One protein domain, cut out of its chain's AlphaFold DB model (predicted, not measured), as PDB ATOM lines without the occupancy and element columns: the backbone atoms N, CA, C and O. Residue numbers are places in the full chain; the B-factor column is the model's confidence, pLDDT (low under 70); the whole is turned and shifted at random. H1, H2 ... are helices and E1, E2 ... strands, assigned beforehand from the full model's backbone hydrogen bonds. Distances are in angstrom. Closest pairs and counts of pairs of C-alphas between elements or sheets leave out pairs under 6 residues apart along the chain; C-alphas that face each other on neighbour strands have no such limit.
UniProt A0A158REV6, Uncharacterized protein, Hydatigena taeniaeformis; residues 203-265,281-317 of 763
ATOM      1  N   PRO A 203     -32.749   0.651  26.251       91.81
ATOM      2  CA  PRO A 203     -33.862   0.162  27.076       91.81
ATOM      3  C   PRO A 203     -33.639   0.413  28.582       91.81
ATOM      4  O   PRO A 203     -32.717  -0.178  29.155       91.81
ATOM      5  N   PRO A 204     -34.467   1.235  29.256       87.75
ATOM      6  CA  PRO A 204     -34.193   1.697  30.622       87.75
ATOM      7  C   PRO A 204     -34.247   0.585  31.681       87.75
ATOM      8  O   PRO A 204     -33.694   0.748  32.760       87.75
ATOM      9  N   ASP A 205     -34.868  -0.559  31.381       86.94
ATOM     10  CA  ASP A 205     -34.963  -1.699  32.304       86.94
ATOM     11  C   ASP A 205     -33.628  -2.449  32.505       86.94
ATOM     12  O   ASP A 205     -33.466  -3.156  33.500       86.94
ATOM     13  N   ASP A 206     -32.685  -2.289  31.566       87.75
ATOM     14  CA  ASP A 206     -31.404  -3.017  31.474       87.75
ATOM     15  C   ASP A 206     -30.179  -2.083  31.296       87.75
ATOM     16  O   ASP A 206     -29.032  -2.552  31.274       87.75
ATOM     17  N   THR A 207     -30.394  -0.779  31.092       90.56
ATOM     18  CA  THR A 207     -29.353   0.204  30.732       90.56
ATOM     19  C   THR A 207     -29.566   1.537  31.439       90.56
ATOM     20  O   THR A 207     -30.695   1.888  31.776       90.56
ATOM     21  N   TYR A 208     -28.483   2.291  31.618       88.56
ATOM     22  CA  TYR A 208     -28.495   3.657  32.141       88.56
ATOM     23  C   TYR A 208     -27.850   4.614  31.133       88.56
ATOM     24  O   TYR A 208     -27.081   4.206  30.259       88.56
ATOM     25  N   VAL A 209     -28.183   5.899  31.248       84.38
ATOM     26  CA  VAL A 209     -27.571   6.979  30.466       84.38
ATOM     27  C   VAL A 209     -27.112   8.050  31.459       84.38
ATOM     28  O   VAL A 209     -27.969   8.725  32.026       84.38
ATOM     29  N   PRO A 210     -25.798   8.189  31.707       80.94
ATOM     30  CA  PRO A 210     -25.268   9.136  32.682       80.94
ATOM     31  C   PRO A 210     -25.457  10.582  32.212       80.94
ATOM     32  O   PRO A 210     -25.358  10.893  31.020       80.94
ATOM     33  N   ASN A 211     -25.704  11.482  33.160       79.12
ATOM     34  CA  ASN A 211     -25.816  12.914  32.909       79.12
ATOM     35  C   ASN A 211     -24.466  13.522  32.501       79.12
ATOM     36  O   ASN A 211     -23.395  12.977  32.765       79.12
ATOM     37  N   ALA A 212     -24.500  14.714  31.898       73.62
ATOM     38  CA  ALA A 212     -23.297  15.370  31.379       73.62
ATOM     39  C   ALA A 212     -22.211  15.653  32.440       73.62
ATOM     40  O   ALA A 212     -21.038  15.722  32.092       73.62
ATOM     41  N   THR A 213     -22.593  15.778  33.713       74.31
ATOM     42  CA  THR A 213     -21.691  15.900  34.872       74.31
ATOM     43  C   THR A 213     -21.155  14.554  35.366       74.31
ATOM     44  O   THR A 213     -20.036  14.476  35.858       74.31
ATOM     45  N   GLU A 214     -21.926  13.477  35.220       69.50
ATOM     46  CA  GLU A 214     -21.534  12.119  35.627       69.50
ATOM     47  C   GLU A 214     -20.561  11.486  34.619       69.50
ATOM     48  O   GLU A 214     -19.753  10.637  34.990       69.50
ATOM     49  N   MET A 215     -20.567  11.953  33.361       71.31
ATOM     50  CA  MET A 215     -19.628  11.512  32.321       71.31
ATOM     51  C   MET A 215     -18.147  11.658  32.708       71.31
ATOM     52  O   MET A 215     -17.322  10.888  32.217       71.31
ATOM     53  N   GLU A 216     -17.784  12.598  33.589       72.69
ATOM     54  CA  GLU A 216     -16.400  12.738  34.061       72.69
ATOM     55  C   GLU A 216     -15.975  11.559  34.954       72.69
ATOM     56  O   GLU A 216     -14.849  11.070  34.819       72.69
ATOM     57  N   HIS A 217     -16.894  11.038  35.776       73.50
ATOM     58  CA  HIS A 217     -16.661   9.950  36.733       73.50
ATOM     59  C   HIS A 217     -16.701   8.540  36.120       73.50
ATOM     60  O   HIS A 217     -16.228   7.596  36.751       73.50
ATOM     61  N   LEU A 218     -17.215   8.385  34.895       81.31
ATOM     62  CA  LEU A 218     -17.208   7.109  34.168       81.31
ATOM     63  C   LEU A 218     -15.790   6.545  33.993       81.31
ATOM     64  O   LEU A 218     -14.831   7.288  33.755       81.31
ATOM     65  N   SER A 219     -15.662   5.219  33.993       83.75
ATOM     66  CA  SER A 219     -14.420   4.558  33.596       83.75
ATOM     67  C   SER A 219     -14.096   4.803  32.117       83.75
ATOM     68  O   SER A 219     -14.970   5.049  31.283       83.75
ATOM     69  N   GLU A 220     -12.819   4.658  31.764       87.19
ATOM     70  CA  GLU A 220     -12.343   4.760  30.376       87.19
ATOM     71  C   GLU A 220     -13.060   3.775  29.432       87.19
ATOM     72  O   GLU A 220     -13.283   4.054  28.254       87.19
ATOM     73  N   ARG A 221     -13.491   2.624  29.967       86.94
ATOM     74  CA  ARG A 221     -14.256   1.617  29.225       86.94
ATOM     75  C   ARG A 221     -15.666   2.100  28.892       86.94
ATOM     76  O   ARG A 221     -16.106   1.923  27.759       86.94
ATOM     77  N   GLU A 222     -16.366   2.699  29.851       87.00
ATOM     78  CA  GLU A 222     -17.706   3.261  29.641       87.00
ATOM     79  C   GLU A 222     -17.652   4.465  28.696       87.00
ATOM     80  O   GLU A 222     -18.470   4.555  27.783       87.00
ATOM     81  N   LYS A 223     -16.636   5.329  28.833       87.88
ATOM     82  CA  LYS A 223     -16.358   6.422  27.886       87.88
ATOM     83  C   LYS A 223     -16.170   5.891  26.461       87.88
ATOM     84  O   LYS A 223     -16.874   6.328  25.553       87.88
ATOM     85  N   GLN A 224     -15.326   4.877  26.265       89.50
ATOM     86  CA  GLN A 224     -15.123   4.264  24.947       89.50
ATOM     87  C   GLN A 224     -16.385   3.561  24.401       89.50
ATOM     88  O   GLN A 224     -16.616   3.563  23.190       89.50
ATOM     89  N   MET A 225     -17.219   2.959  25.255       88.19
ATOM     90  CA  MET A 225     -18.513   2.401  24.835       88.19
ATOM     91  C   MET A 225     -19.473   3.514  24.385       88.19
ATOM     92  O   MET A 225     -20.079   3.405  23.320       88.19
ATOM     93  N   LEU A 226     -19.534   4.624  25.122       86.94
ATOM     94  CA  LEU A 226     -20.340   5.798  24.793       86.94
ATOM     95  C   LEU A 226     -19.897   6.467  23.475       86.94
ATOM     96  O   LEU A 226     -20.744   6.806  22.649       86.94
ATOM     97  N   GLU A 227     -18.590   6.559  23.203       87.06
ATOM     98  CA  GLU A 227     -18.045   7.007  21.905       87.06
ATOM     99  C   GLU A 227     -18.468   6.102  20.736       87.06
ATOM    100  O   GLU A 227     -18.810   6.583  19.651       87.06
ATOM    101  N   ARG A 228     -18.498   4.781  20.960       86.88
ATOM    102  CA  ARG A 228     -19.012   3.780  20.005       86.88
ATOM    103  C   ARG A 228     -20.543   3.778  19.901       86.88
ATOM    104  O   ARG A 228     -21.088   3.080  19.045       86.88
ATOM    105  N   ARG A 229     -21.226   4.582  20.726       87.81
ATOM    106  CA  ARG A 229     -22.688   4.641  20.906       87.81
ATOM    107  C   ARG A 229     -23.288   3.325  21.407       87.81
ATOM    108  O   ARG A 229     -24.428   2.987  21.093       87.81
ATOM    109  N   GLU A 230     -22.527   2.566  22.180       90.69
ATOM    110  CA  GLU A 230     -22.988   1.359  22.861       90.69
ATOM    111  C   GLU A 230     -23.713   1.746  24.156       90.69
ATOM    112  O   GLU A 230     -23.206   2.533  24.953       90.69
ATOM    113  N   CYS A 231     -24.913   1.204  24.372       92.12
ATOM    114  CA  CYS A 231     -25.682   1.458  25.588       92.12
ATOM    115  C   CYS A 231     -24.967   0.882  26.817       92.12
ATOM    116  O   CYS A 231     -24.695  -0.324  26.870       92.12
ATOM    117  N   LEU A 232     -24.725   1.719  27.828       91.50
ATOM    118  CA  LEU A 232     -24.130   1.286  29.090       91.50
ATOM    119  C   LEU A 232     -25.121   0.401  29.855       91.50
ATOM    120  O   LEU A 232     -26.286   0.753  30.044       91.50
ATOM    121  N   ARG A 233     -24.680  -0.798  30.240       91.50
ATOM    122  CA  ARG A 233     -25.546  -1.824  30.832       91.50
ATOM    123  C   ARG A 233     -25.522  -1.763  32.350       91.50
ATOM    124  O   ARG A 233     -24.452  -1.665  32.941       91.50
ATOM    125  N   CYS A 234     -26.690  -1.934  32.958       91.81
ATOM    126  CA  CYS A 234     -26.801  -2.144  34.394       91.81
ATOM    127  C   CYS A 234     -26.071  -3.415  34.843       91.81
ATOM    128  O   CYS A 234     -25.857  -4.347  34.056       91.81
ATOM    129  N   HIS A 235     -25.720  -3.459  36.129       90.88
ATOM    130  CA  HIS A 235     -25.153  -4.651  36.745       90.88
ATOM    131  C   HIS A 235     -26.121  -5.841  36.616       90.88
ATOM    132  O   HIS A 235     -27.340  -5.683  36.661       90.88
ATOM    133  N   GLU A 236     -25.593  -7.055  36.455       90.31
ATOM    134  CA  GLU A 236     -26.393  -8.259  36.161       90.31
ATOM    135  C   GLU A 236     -27.394  -8.653  37.264       90.31
ATOM    136  O   GLU A 236     -28.354  -9.386  37.003       90.31
ATOM    137  N   GLN A 237     -27.180  -8.132  38.475       90.06
ATOM    138  CA  GLN A 237     -28.038  -8.314  39.645       90.06
ATOM    139  C   GLN A 237     -29.169  -7.270  39.742       90.06
ATOM    140  O   GLN A 237     -30.048  -7.419  40.592       90.06
ATOM    141  N   CYS A 238     -29.186  -6.249  38.878       91.25
ATOM    142  CA  CYS A 238     -30.282  -5.283  38.786       91.25
ATOM    143  C   CYS A 238     -31.508  -5.865  38.057       91.25
ATOM    144  O   CYS A 238     -31.406  -6.790  37.248       91.25
ATOM    145  N   ALA A 239     -32.675  -5.272  38.303       88.75
ATOM    146  CA  ALA A 239     -33.897  -5.465  37.531       88.75
ATOM    147  C   ALA A 239     -34.703  -4.154  37.493       88.75
ATOM    148  O   ALA A 239     -34.913  -3.537  38.536       88.75
ATOM    149  N   GLY A 240     -35.188  -3.743  36.316       86.06
ATOM    150  CA  GLY A 240     -35.938  -2.484  36.168       86.06
ATOM    151  C   GLY A 240     -35.047  -1.237  36.207       86.06
ATOM    152  O   GLY A 240     -35.453  -0.199  36.730       86.06
ATOM    153  N   GLY A 241     -33.830  -1.350  35.675       88.25
ATOM    154  CA  GLY A 241     -32.877  -0.256  35.524       88.25
ATOM    155  C   GLY A 241     -31.941  -0.028  36.711       88.25
ATOM    156  O   GLY A 241     -31.955  -0.737  37.722       88.25
ATOM    157  N   CYS A 242     -31.100   0.983  36.541       89.56
ATOM    158  CA  CYS A 242     -30.078   1.443  37.473       89.56
ATOM    159  C   CYS A 242     -29.759   2.920  37.186       89.56
ATOM    160  O   CYS A 242     -30.121   3.435  36.126       89.56
ATOM    161  N   THR A 243     -29.066   3.593  38.103       86.62
ATOM    162  CA  THR A 243     -28.564   4.964  37.901       86.62
ATOM    163  C   THR A 243     -27.132   4.993  37.360       86.62
ATOM    164  O   THR A 243     -26.808   5.846  36.538       86.62
ATOM    165  N   ALA A 244     -26.295   4.038  37.771       84.75
ATOM    166  CA  ALA A 244     -24.902   3.879  37.356       84.75
ATOM    167  C   ALA A 244     -24.497   2.390  37.317       84.75
ATOM    168  O   ALA A 244     -25.311   1.498  37.579       84.75
ATOM    169  N   TYR A 245     -23.236   2.100  36.983       86.25
ATOM    170  CA  TYR A 245     -22.707   0.736  36.991       86.25
ATOM    171  C   TYR A 245     -22.331   0.274  38.407       86.25
ATOM    172  O   TYR A 245     -21.300   0.675  38.938       86.25
ATOM    173  N   GLY A 246     -23.138  -0.618  38.982       84.94
ATOM    174  CA  GLY A 246     -22.821  -1.333  40.223       84.94
ATOM    175  C   GLY A 246     -24.021  -2.117  40.783       84.94
ATOM    176  O   GLY A 246     -25.157  -1.831  40.392       84.94
ATOM    177  N   PRO A 247     -23.816  -3.144  41.633       87.19
ATOM    178  CA  PRO A 247     -24.892  -3.817  42.375       87.19
ATOM    179  C   PRO A 247     -25.643  -2.917  43.376       87.19
ATOM    180  O   PRO A 247     -26.744  -3.276  43.787       87.19
ATOM    181  N   GLU A 248     -25.058  -1.795  43.781       84.19
ATOM    182  CA  GLU A 248     -25.592  -0.769  44.685       84.19
ATOM    183  C   GLU A 248     -26.488   0.252  43.956       84.19
ATOM    184  O   GLU A 248     -27.500   0.704  44.486       84.19
ATOM    185  N   PHE A 249     -26.193   0.544  42.685       86.31
ATOM    186  CA  PHE A 249     -26.909   1.543  41.878       86.31
ATOM    187  C   PHE A 249     -28.163   1.004  41.162       86.31
ATOM    188  O   PHE A 249     -28.710   1.658  40.271       86.31
ATOM    189  N   CYS A 250     -28.625  -0.197  41.509       88.81
ATOM    190  CA  CYS A 250     -29.810  -0.821  40.921       88.81
ATOM    191  C   CYS A 250     -31.118  -0.192  41.432       88.81
ATOM    192  O   CYS A 250     -31.285   0.009  42.630       88.81
ATOM    193  N   ASN A 251     -32.126  -0.019  40.570       87.50
ATOM    194  CA  ASN A 251     -33.461   0.422  41.010       87.50
ATOM    195  C   ASN A 251     -34.177  -0.654  41.855       87.50
ATOM    196  O   ASN A 251     -34.899  -0.351  42.806       87.50
ATOM    197  N   ASN A 252     -33.980  -1.928  41.509       87.25
ATOM    198  CA  ASN A 252     -34.433  -3.099  42.259       87.25
ATOM    199  C   ASN A 252     -33.484  -4.284  41.990       87.25
ATOM    200  O   ASN A 252     -32.790  -4.311  40.973       87.25
ATOM    201  N   CYS A 253     -33.464  -5.273  42.885       88.88
ATOM    202  CA  CYS A 253     -32.595  -6.446  42.780       88.88
ATOM    203  C   CYS A 253     -33.305  -7.647  42.157       88.88
ATOM    204  O   CYS A 253     -34.467  -7.931  42.451       88.88
ATOM    205  N   ARG A 254     -32.572  -8.417  41.355       88.81
ATOM    206  CA  ARG A 254     -33.092  -9.581  40.634       88.81
ATOM    207  C   ARG A 254     -33.285 -10.831  41.501       88.81
ATOM    208  O   ARG A 254     -34.213 -11.591  41.237       88.81
ATOM    209  N   TYR A 255     -32.442 -11.042  42.517       85.94
ATOM    210  CA  TYR A 255     -32.443 -12.272  43.331       85.94
ATOM    211  C   TYR A 255     -32.424 -12.016  44.844       85.94
ATOM    212  O   TYR A 255     -33.345 -12.454  45.540       85.94
ATOM    213  N   ALA A 256     -31.401 -11.311  45.335       85.19
ATOM    214  CA  ALA A 256     -31.262 -10.899  46.729       85.19
ATOM    215  C   ALA A 256     -31.026  -9.384  46.815       85.19
ATOM    216  O   ALA A 256     -30.117  -8.855  46.179       85.19
ATOM    217  N   LYS A 257     -31.849  -8.701  47.612       88.31
ATOM    218  CA  LYS A 257     -31.674  -7.321  48.064       88.31
ATOM    219  C   LYS A 257     -31.214  -7.365  49.513       88.31
ATOM    220  O   LYS A 257     -31.985  -7.776  50.375       88.31
ATOM    221  N   ILE A 258     -29.972  -6.968  49.757       84.94
ATOM    222  CA  ILE A 258     -29.383  -6.871  51.093       84.94
ATOM    223  C   ILE A 258     -29.428  -5.396  51.487       84.94
ATOM    224  O   ILE A 258     -28.924  -4.556  50.743       84.94
ATOM    225  N   MET A 259     -30.056  -5.077  52.616       80.00
ATOM    226  CA  MET A 259     -30.071  -3.714  53.154       80.00
ATOM    227  C   MET A 259     -28.736  -3.453  53.863       80.00
ATOM    228  O   MET A 259     -28.285  -4.306  54.626       80.00
ATOM    229  N   ILE A 260     -28.101  -2.307  53.606       74.81
ATOM    230  CA  ILE A 260     -26.873  -1.885  54.284       74.81
ATOM    231  C   ILE A 260     -27.219  -0.706  55.192       74.81
ATOM    232  O   ILE A 260     -27.640   0.350  54.719       74.81
ATOM    233  N   ASP A 261     -27.004  -0.868  56.495       61.09
ATOM    234  CA  ASP A 261     -27.023   0.260  57.425       61.09
ATOM    235  C   ASP A 261     -25.710   1.040  57.273       61.09
ATOM    236  O   ASP A 261     -24.667   0.647  57.805       61.09
ATOM    237  N   VAL A 262     -25.755   2.151  56.531       56.38
ATOM    238  CA  VAL A 262     -24.617   3.067  56.342       56.38
ATOM    239  C   VAL A 262     -24.374   3.857  57.633       56.38
ATOM    240  O   VAL A 262     -24.719   5.029  57.760       56.38
ATOM    241  N   GLN A 263     -23.783   3.202  58.634       47.72
ATOM    242  CA  GLN A 263     -23.236   3.902  59.793       47.72
ATOM    243  C   GLN A 263     -21.968   4.651  59.379       47.72
ATOM    244  O   GLN A 263     -20.904   4.055  59.198       47.72
ATOM    245  N   GLU A 264     -22.062   5.977  59.282       50.88
ATOM    246  CA  GLU A 264     -20.882   6.822  59.137       50.88
ATOM    247  C   GLU A 264     -19.905   6.620  60.317       50.88
ATOM    248  O   GLU A 264     -20.129   7.065  61.443       50.88
ATOM    249  N   ASN A 265     -18.745   6.040  60.001       46.94
ATOM    250  CA  ASN A 265     -17.490   6.172  60.745       46.94
ATOM    251  C   ASN A 265     -17.387   5.488  62.131       46.94
ATOM    252  O   ASN A 265     -17.194   6.156  63.154       46.94
ATOM    253  N   ILE A 281     -31.489   4.422  52.875       53.38
ATOM    254  CA  ILE A 281     -31.062   3.036  53.111       53.38
ATOM    255  C   ILE A 281     -30.486   2.470  51.810       53.38
ATOM    256  O   ILE A 281     -31.225   2.041  50.914       53.38
ATOM    257  N   GLU A 282     -29.161   2.502  51.714       68.25
ATOM    258  CA  GLU A 282     -28.405   1.884  50.637       68.25
ATOM    259  C   GLU A 282     -28.623   0.366  50.656       68.25
ATOM    260  O   GLU A 282     -28.835  -0.261  51.700       68.25
ATOM    261  N   PHE A 283     -28.648  -0.249  49.479       81.44
ATOM    262  CA  PHE A 283     -28.880  -1.680  49.363       81.44
ATOM    263  C   PHE A 283     -28.058  -2.254  48.224       81.44
ATOM    264  O   PHE A 283     -27.991  -1.676  47.144       81.44
ATOM    265  N   ILE A 284     -27.477  -3.426  48.454       87.12
ATOM    266  CA  ILE A 284     -26.657  -4.112  47.462       87.12
ATOM    267  C   ILE A 284     -27.406  -5.320  46.899       87.12
ATOM    268  O   ILE A 284     -27.988  -6.133  47.630       87.12
ATOM    269  N   CYS A 285     -27.415  -5.430  45.573       89.31
ATOM    270  CA  CYS A 285     -28.028  -6.537  44.860       89.31
ATOM    271  C   CYS A 285     -27.031  -7.680  44.653       89.31
ATOM    272  O   CYS A 285     -26.048  -7.539  43.924       89.31
ATOM    273  N   ASN A 286     -27.323  -8.840  45.241       89.62
ATOM    274  CA  ASN A 286     -26.516 -10.052  45.119       89.62
ATOM    275  C   ASN A 286     -27.300 -11.167  44.395       89.62
ATOM    276  O   ASN A 286     -28.535 -11.166  44.359       89.62
ATOM    277  N   SER A 287     -26.578 -12.139  43.840       85.06
ATOM    278  CA  SER A 287     -27.144 -13.342  43.218       85.06
ATOM    279  C   SER A 287     -27.786 -14.276  44.243       85.06
ATOM    280  O   SER A 287     -28.769 -14.952  43.950       85.06
ATOM    281  N   THR A 288     -27.234 -14.299  45.458       84.06
ATOM    282  CA  THR A 288     -27.621 -15.206  46.543       84.06
ATOM    283  C   THR A 288     -27.760 -14.425  47.846       84.06
ATOM    284  O   THR A 288     -27.058 -13.438  48.070       84.06
ATOM    285  N   CYS A 289     -28.677 -14.856  48.709       84.12
ATOM    286  CA  CYS A 289     -28.764 -14.340  50.073       84.12
ATOM    287  C   CYS A 289     -27.553 -14.870  50.867       84.12
ATOM    288  O   CYS A 289     -27.297 -16.075  50.779       84.12
ATOM    289  N   PRO A 290     -26.794 -14.040  51.604       84.38
ATOM    290  CA  PRO A 290     -25.727 -14.541  52.467       84.38
ATOM    291  C   PRO A 290     -26.304 -15.499  53.523       84.38
ATOM    292  O   PRO A 290     -27.419 -15.263  53.986       84.38
ATOM    293  N   PRO A 291     -25.577 -16.554  53.934       75.69
ATOM    294  CA  PRO A 291     -26.106 -17.584  54.839       75.69
ATOM    295  C   PRO A 291     -26.421 -17.070  56.254       75.69
ATOM    296  O   PRO A 291     -27.091 -17.756  57.018       75.69
ATOM    297  N   GLU A 292     -25.943 -15.872  56.593       75.38
ATOM    298  CA  GLU A 292     -26.179 -15.175  57.862       75.38
ATOM    299  C   GLU A 292     -27.485 -14.353  57.864       75.38
ATOM    300  O   GLU A 292     -27.923 -13.914  58.925       75.38
ATOM    301  N   LEU A 293     -28.124 -14.143  56.701       79.19
ATOM    302  CA  LEU A 293     -29.356 -13.359  56.570       79.19
ATOM    303  C   LEU A 293     -30.570 -14.241  56.255       79.19
ATOM    304  O   LEU A 293     -30.547 -15.130  55.403       79.19
ATOM    305  N   ASN A 294     -31.691 -13.916  56.894       77.44
ATOM    306  CA  ASN A 294     -32.980 -14.544  56.660       77.44
ATOM    307  C   ASN A 294     -33.637 -13.946  55.408       77.44
ATOM    308  O   ASN A 294     -33.975 -12.759  55.360       77.44
ATOM    309  N   LYS A 295     -33.870 -14.779  54.387       79.88
ATOM    310  CA  LYS A 295     -34.647 -14.379  53.207       79.88
ATOM    311  C   LYS A 295     -36.140 -14.334  53.540       79.88
ATOM    312  O   LYS A 295     -36.711 -15.337  53.960       79.88
ATOM    313  N   MET A 296     -36.792 -13.201  53.291       76.12
ATOM    314  CA  MET A 296     -38.228 -13.043  53.531       76.12
ATOM    315  C   MET A 296     -39.067 -13.717  52.434       76.12
ATOM    316  O   MET A 296     -38.941 -13.398  51.246       76.12
ATOM    317  N   GLU A 297     -39.948 -14.638  52.841       69.81
ATOM    318  CA  GLU A 297     -40.822 -15.408  51.946       69.81
ATOM    319  C   GLU A 297     -41.591 -14.520  50.955       69.81
ATOM    320  O   GLU A 297     -42.089 -13.450  51.299       69.81
ATOM    321  N   ASN A 298     -41.722 -14.995  49.712       71.38
ATOM    322  CA  ASN A 298     -42.367 -14.293  48.592       71.38
ATOM    323  C   ASN A 298     -41.715 -12.954  48.182       71.38
ATOM    324  O   ASN A 298     -42.275 -12.239  47.350       71.38
ATOM    325  N   THR A 299     -40.524 -12.623  48.697       80.12
ATOM    326  CA  THR A 299     -39.769 -11.424  48.302       80.12
ATOM    327  C   THR A 299     -38.326 -11.748  47.892       80.12
ATOM    328  O   THR A 299     -37.815 -12.853  48.086       80.12
ATOM    329  N   ASN A 300     -37.654 -10.758  47.307       80.06
ATOM    330  CA  ASN A 300     -36.212 -10.748  47.059       80.06
ATOM    331  C   ASN A 300     -35.404 -10.216  48.263       80.06
ATOM    332  O   ASN A 300     -34.196 -10.054  48.137       80.06
ATOM    333  N   LEU A 301     -36.032  -9.922  49.407       84.38
ATOM    334  CA  LEU A 301     -35.410  -9.206  50.520       84.38
ATOM    335  C   LEU A 301     -34.662 -10.154  51.476       84.38
ATOM    336  O   LEU A 301     -35.210 -11.166  51.918       84.38
ATOM    337  N   CYS A 302     -33.420  -9.799  51.798       84.12
ATOM    338  CA  CYS A 302     -32.570 -10.440  52.797       84.12
ATOM    339  C   CYS A 302     -32.433  -9.502  53.999       84.12
ATOM    340  O   CYS A 302     -32.040  -8.349  53.827       84.12
ATOM    341  N   LEU A 303     -32.770 -10.000  55.188       80.69
ATOM    342  CA  LEU A 303     -32.809  -9.247  56.443       80.69
ATOM    343  C   LEU A 303     -32.017  -9.986  57.528       80.69
ATOM    344  O   LEU A 303     -31.932 -11.215  57.499       80.69
ATOM    345  N   ASP A 304     -31.496  -9.269  58.520       79.81
ATOM    346  CA  ASP A 304     -31.075  -9.905  59.774       79.81
ATOM    347  C   ASP A 304     -32.289 -10.435  60.575       79.81
ATOM    348  O   ASP A 304     -33.452 -10.237  60.208       79.81
ATOM    349  N   GLU A 305     -32.035 -11.155  61.671       74.19
ATOM    350  CA  GLU A 305     -33.088 -11.762  62.497       74.19
ATOM    351  C   GLU A 305     -34.009 -10.729  63.187       74.19
ATOM    352  O   GLU A 305     -35.218 -10.963  63.293       74.19
ATOM    353  N   GLU A 306     -33.501  -9.557  63.596       72.31
ATOM    354  CA  GLU A 306     -34.320  -8.504  64.213       72.31
ATOM    355  C   GLU A 306     -35.199  -7.812  63.165       72.31
ATOM    356  O   GLU A 306     -36.412  -7.668  63.360       72.31
ATOM    357  N   GLN A 307     -34.612  -7.414  62.035       72.69
ATOM    358  CA  GLN A 307     -35.325  -6.842  60.898       72.69
ATOM    359  C   GLN A 307     -36.412  -7.805  60.388       72.69
ATOM    360  O   GLN A 307     -37.538  -7.374  60.119       72.69
ATOM    361  N   TYR A 308     -36.130  -9.111  60.340       73.44
ATOM    362  CA  TYR A 308     -37.101 -10.145  59.982       73.44
ATOM    363  C   TYR A 308     -38.244 -10.262  61.010       73.44
ATOM    364  O   TYR A 308     -39.417 -10.218  60.630       73.44
ATOM    365  N   GLU A 309     -37.962 -10.346  62.317       73.69
ATOM    366  CA  GLU A 309     -38.984 -10.339  63.388       73.69
ATOM    367  C   GLU A 309     -39.864  -9.070  63.353       73.69
ATOM    368  O   GLU A 309     -41.074  -9.130  63.610       73.69
ATOM    369  N   LYS A 310     -39.261  -7.922  63.017       71.50
ATOM    370  CA  LYS A 310     -39.893  -6.596  62.914       71.50
ATOM    371  C   LYS A 310     -40.805  -6.495  61.685       71.50
ATOM    372  O   LYS A 310     -41.940  -6.033  61.819       71.50
ATOM    373  N   MET A 311     -40.353  -6.954  60.515       65.69
ATOM    374  CA  MET A 311     -41.056  -6.780  59.235       65.69
ATOM    375  C   MET A 311     -42.030  -7.917  58.884       65.69
ATOM    376  O   MET A 311     -43.068  -7.661  58.277       65.69
ATOM    377  N   SER A 312     -41.782  -9.150  59.340       70.50
ATOM    378  CA  SER A 312     -42.728 -10.277  59.202       70.50
ATOM    379  C   SER A 312     -44.034 -10.086  59.987       70.50
ATOM    380  O   SER A 312     -45.006 -10.814  59.784       70.50
ATOM    381  N   GLY A 313     -44.068  -9.147  60.941       66.62
ATOM    382  CA  GLY A 313     -45.211  -8.931  61.827       66.62
ATOM    383  C   GLY A 313     -45.477 -10.089  62.802       66.62
ATOM    384  O   GLY A 313     -46.473 -10.048  63.533       66.62
ATOM    385  N   ALA A 314     -44.596 -11.098  62.868       66.94
ATOM    386  CA  ALA A 314     -44.759 -12.286  63.707       66.94
ATOM    387  C   ALA A 314     -44.990 -11.923  65.184       66.94
ATOM    388  O   ALA A 314     -45.854 -12.500  65.845       66.94
ATOM    389  N   LYS A 315     -44.305 -10.886  65.679       65.50
ATOM    390  CA  LYS A 315     -44.473 -10.315  67.027       65.50
ATOM    391  C   LYS A 315     -45.913  -9.842  67.301       65.50
ATOM    392  O   LYS A 315     -46.458 -10.109  68.372       65.50
ATOM    393  N   VAL A 316     -46.569  -9.222  66.316       67.94
ATOM    394  CA  VAL A 316     -47.975  -8.771  66.397       67.94
ATOM    395  C   VAL A 316     -48.945  -9.954  66.306       67.94
ATOM    396  O   VAL A 316     -49.939  -9.990  67.034       67.94
ATOM    397  N   ALA A 317     -48.656 -10.945  65.457       66.25
ATOM    398  CA  ALA A 317     -49.462 -12.162  65.340       66.25
ATOM    399  C   ALA A 317     -49.431 -13.003  66.632       66.25
ATOM    400  O   ALA A 317     -50.488 -13.358  67.160       66.25
TER     401      ALA A 317
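This is residues 203 to 265 and 281 to 317 of the 763 residues of an uncharacterized protein of Hydatigena taeniaeformis (UniProt A0A158REV6). You see an elongated chain of loops with little regular structure, a small sheet midway along its length, H1 toward one end, H2 and H3 toward the other. The 100 printed residues run H1, E1, E2, E3, H2, H3, of mixed class, with 30 in named elements; the mixed sheet runs E2, E1, E3. It is loose, radius of gyration of the C-alphas 16.7 A, spanning 56 by 33 by 22 A.

H1, residues 220 to 227, is not on the sheet. E1, residues 256 to 259, is antiparallel to E2, residues 283 to 286 (N 258 to O 284, 3.0 A), and parallel to E3, residues 301 to 303 (N 302 to O 257, 2.9 A). H2, residues 305 to 311, only grazes the sheet. H1 and H2 have every O i to N i+4 pair within hydrogen-bond range; H3, residues 314 to 317, is too short for one.

Find C-alpha 220 at (-12.343, 4.760, 30.376); H1 runs 10.5 A from there. H3 ends at C-alpha 317, (-49.462, -12.162, 65.340).

C-alphas 265 and 281 are 15.9 A apart across the cut. Links H1 to E1 and E2 to E3 are long. Fifteen residues are under pLDDT 70.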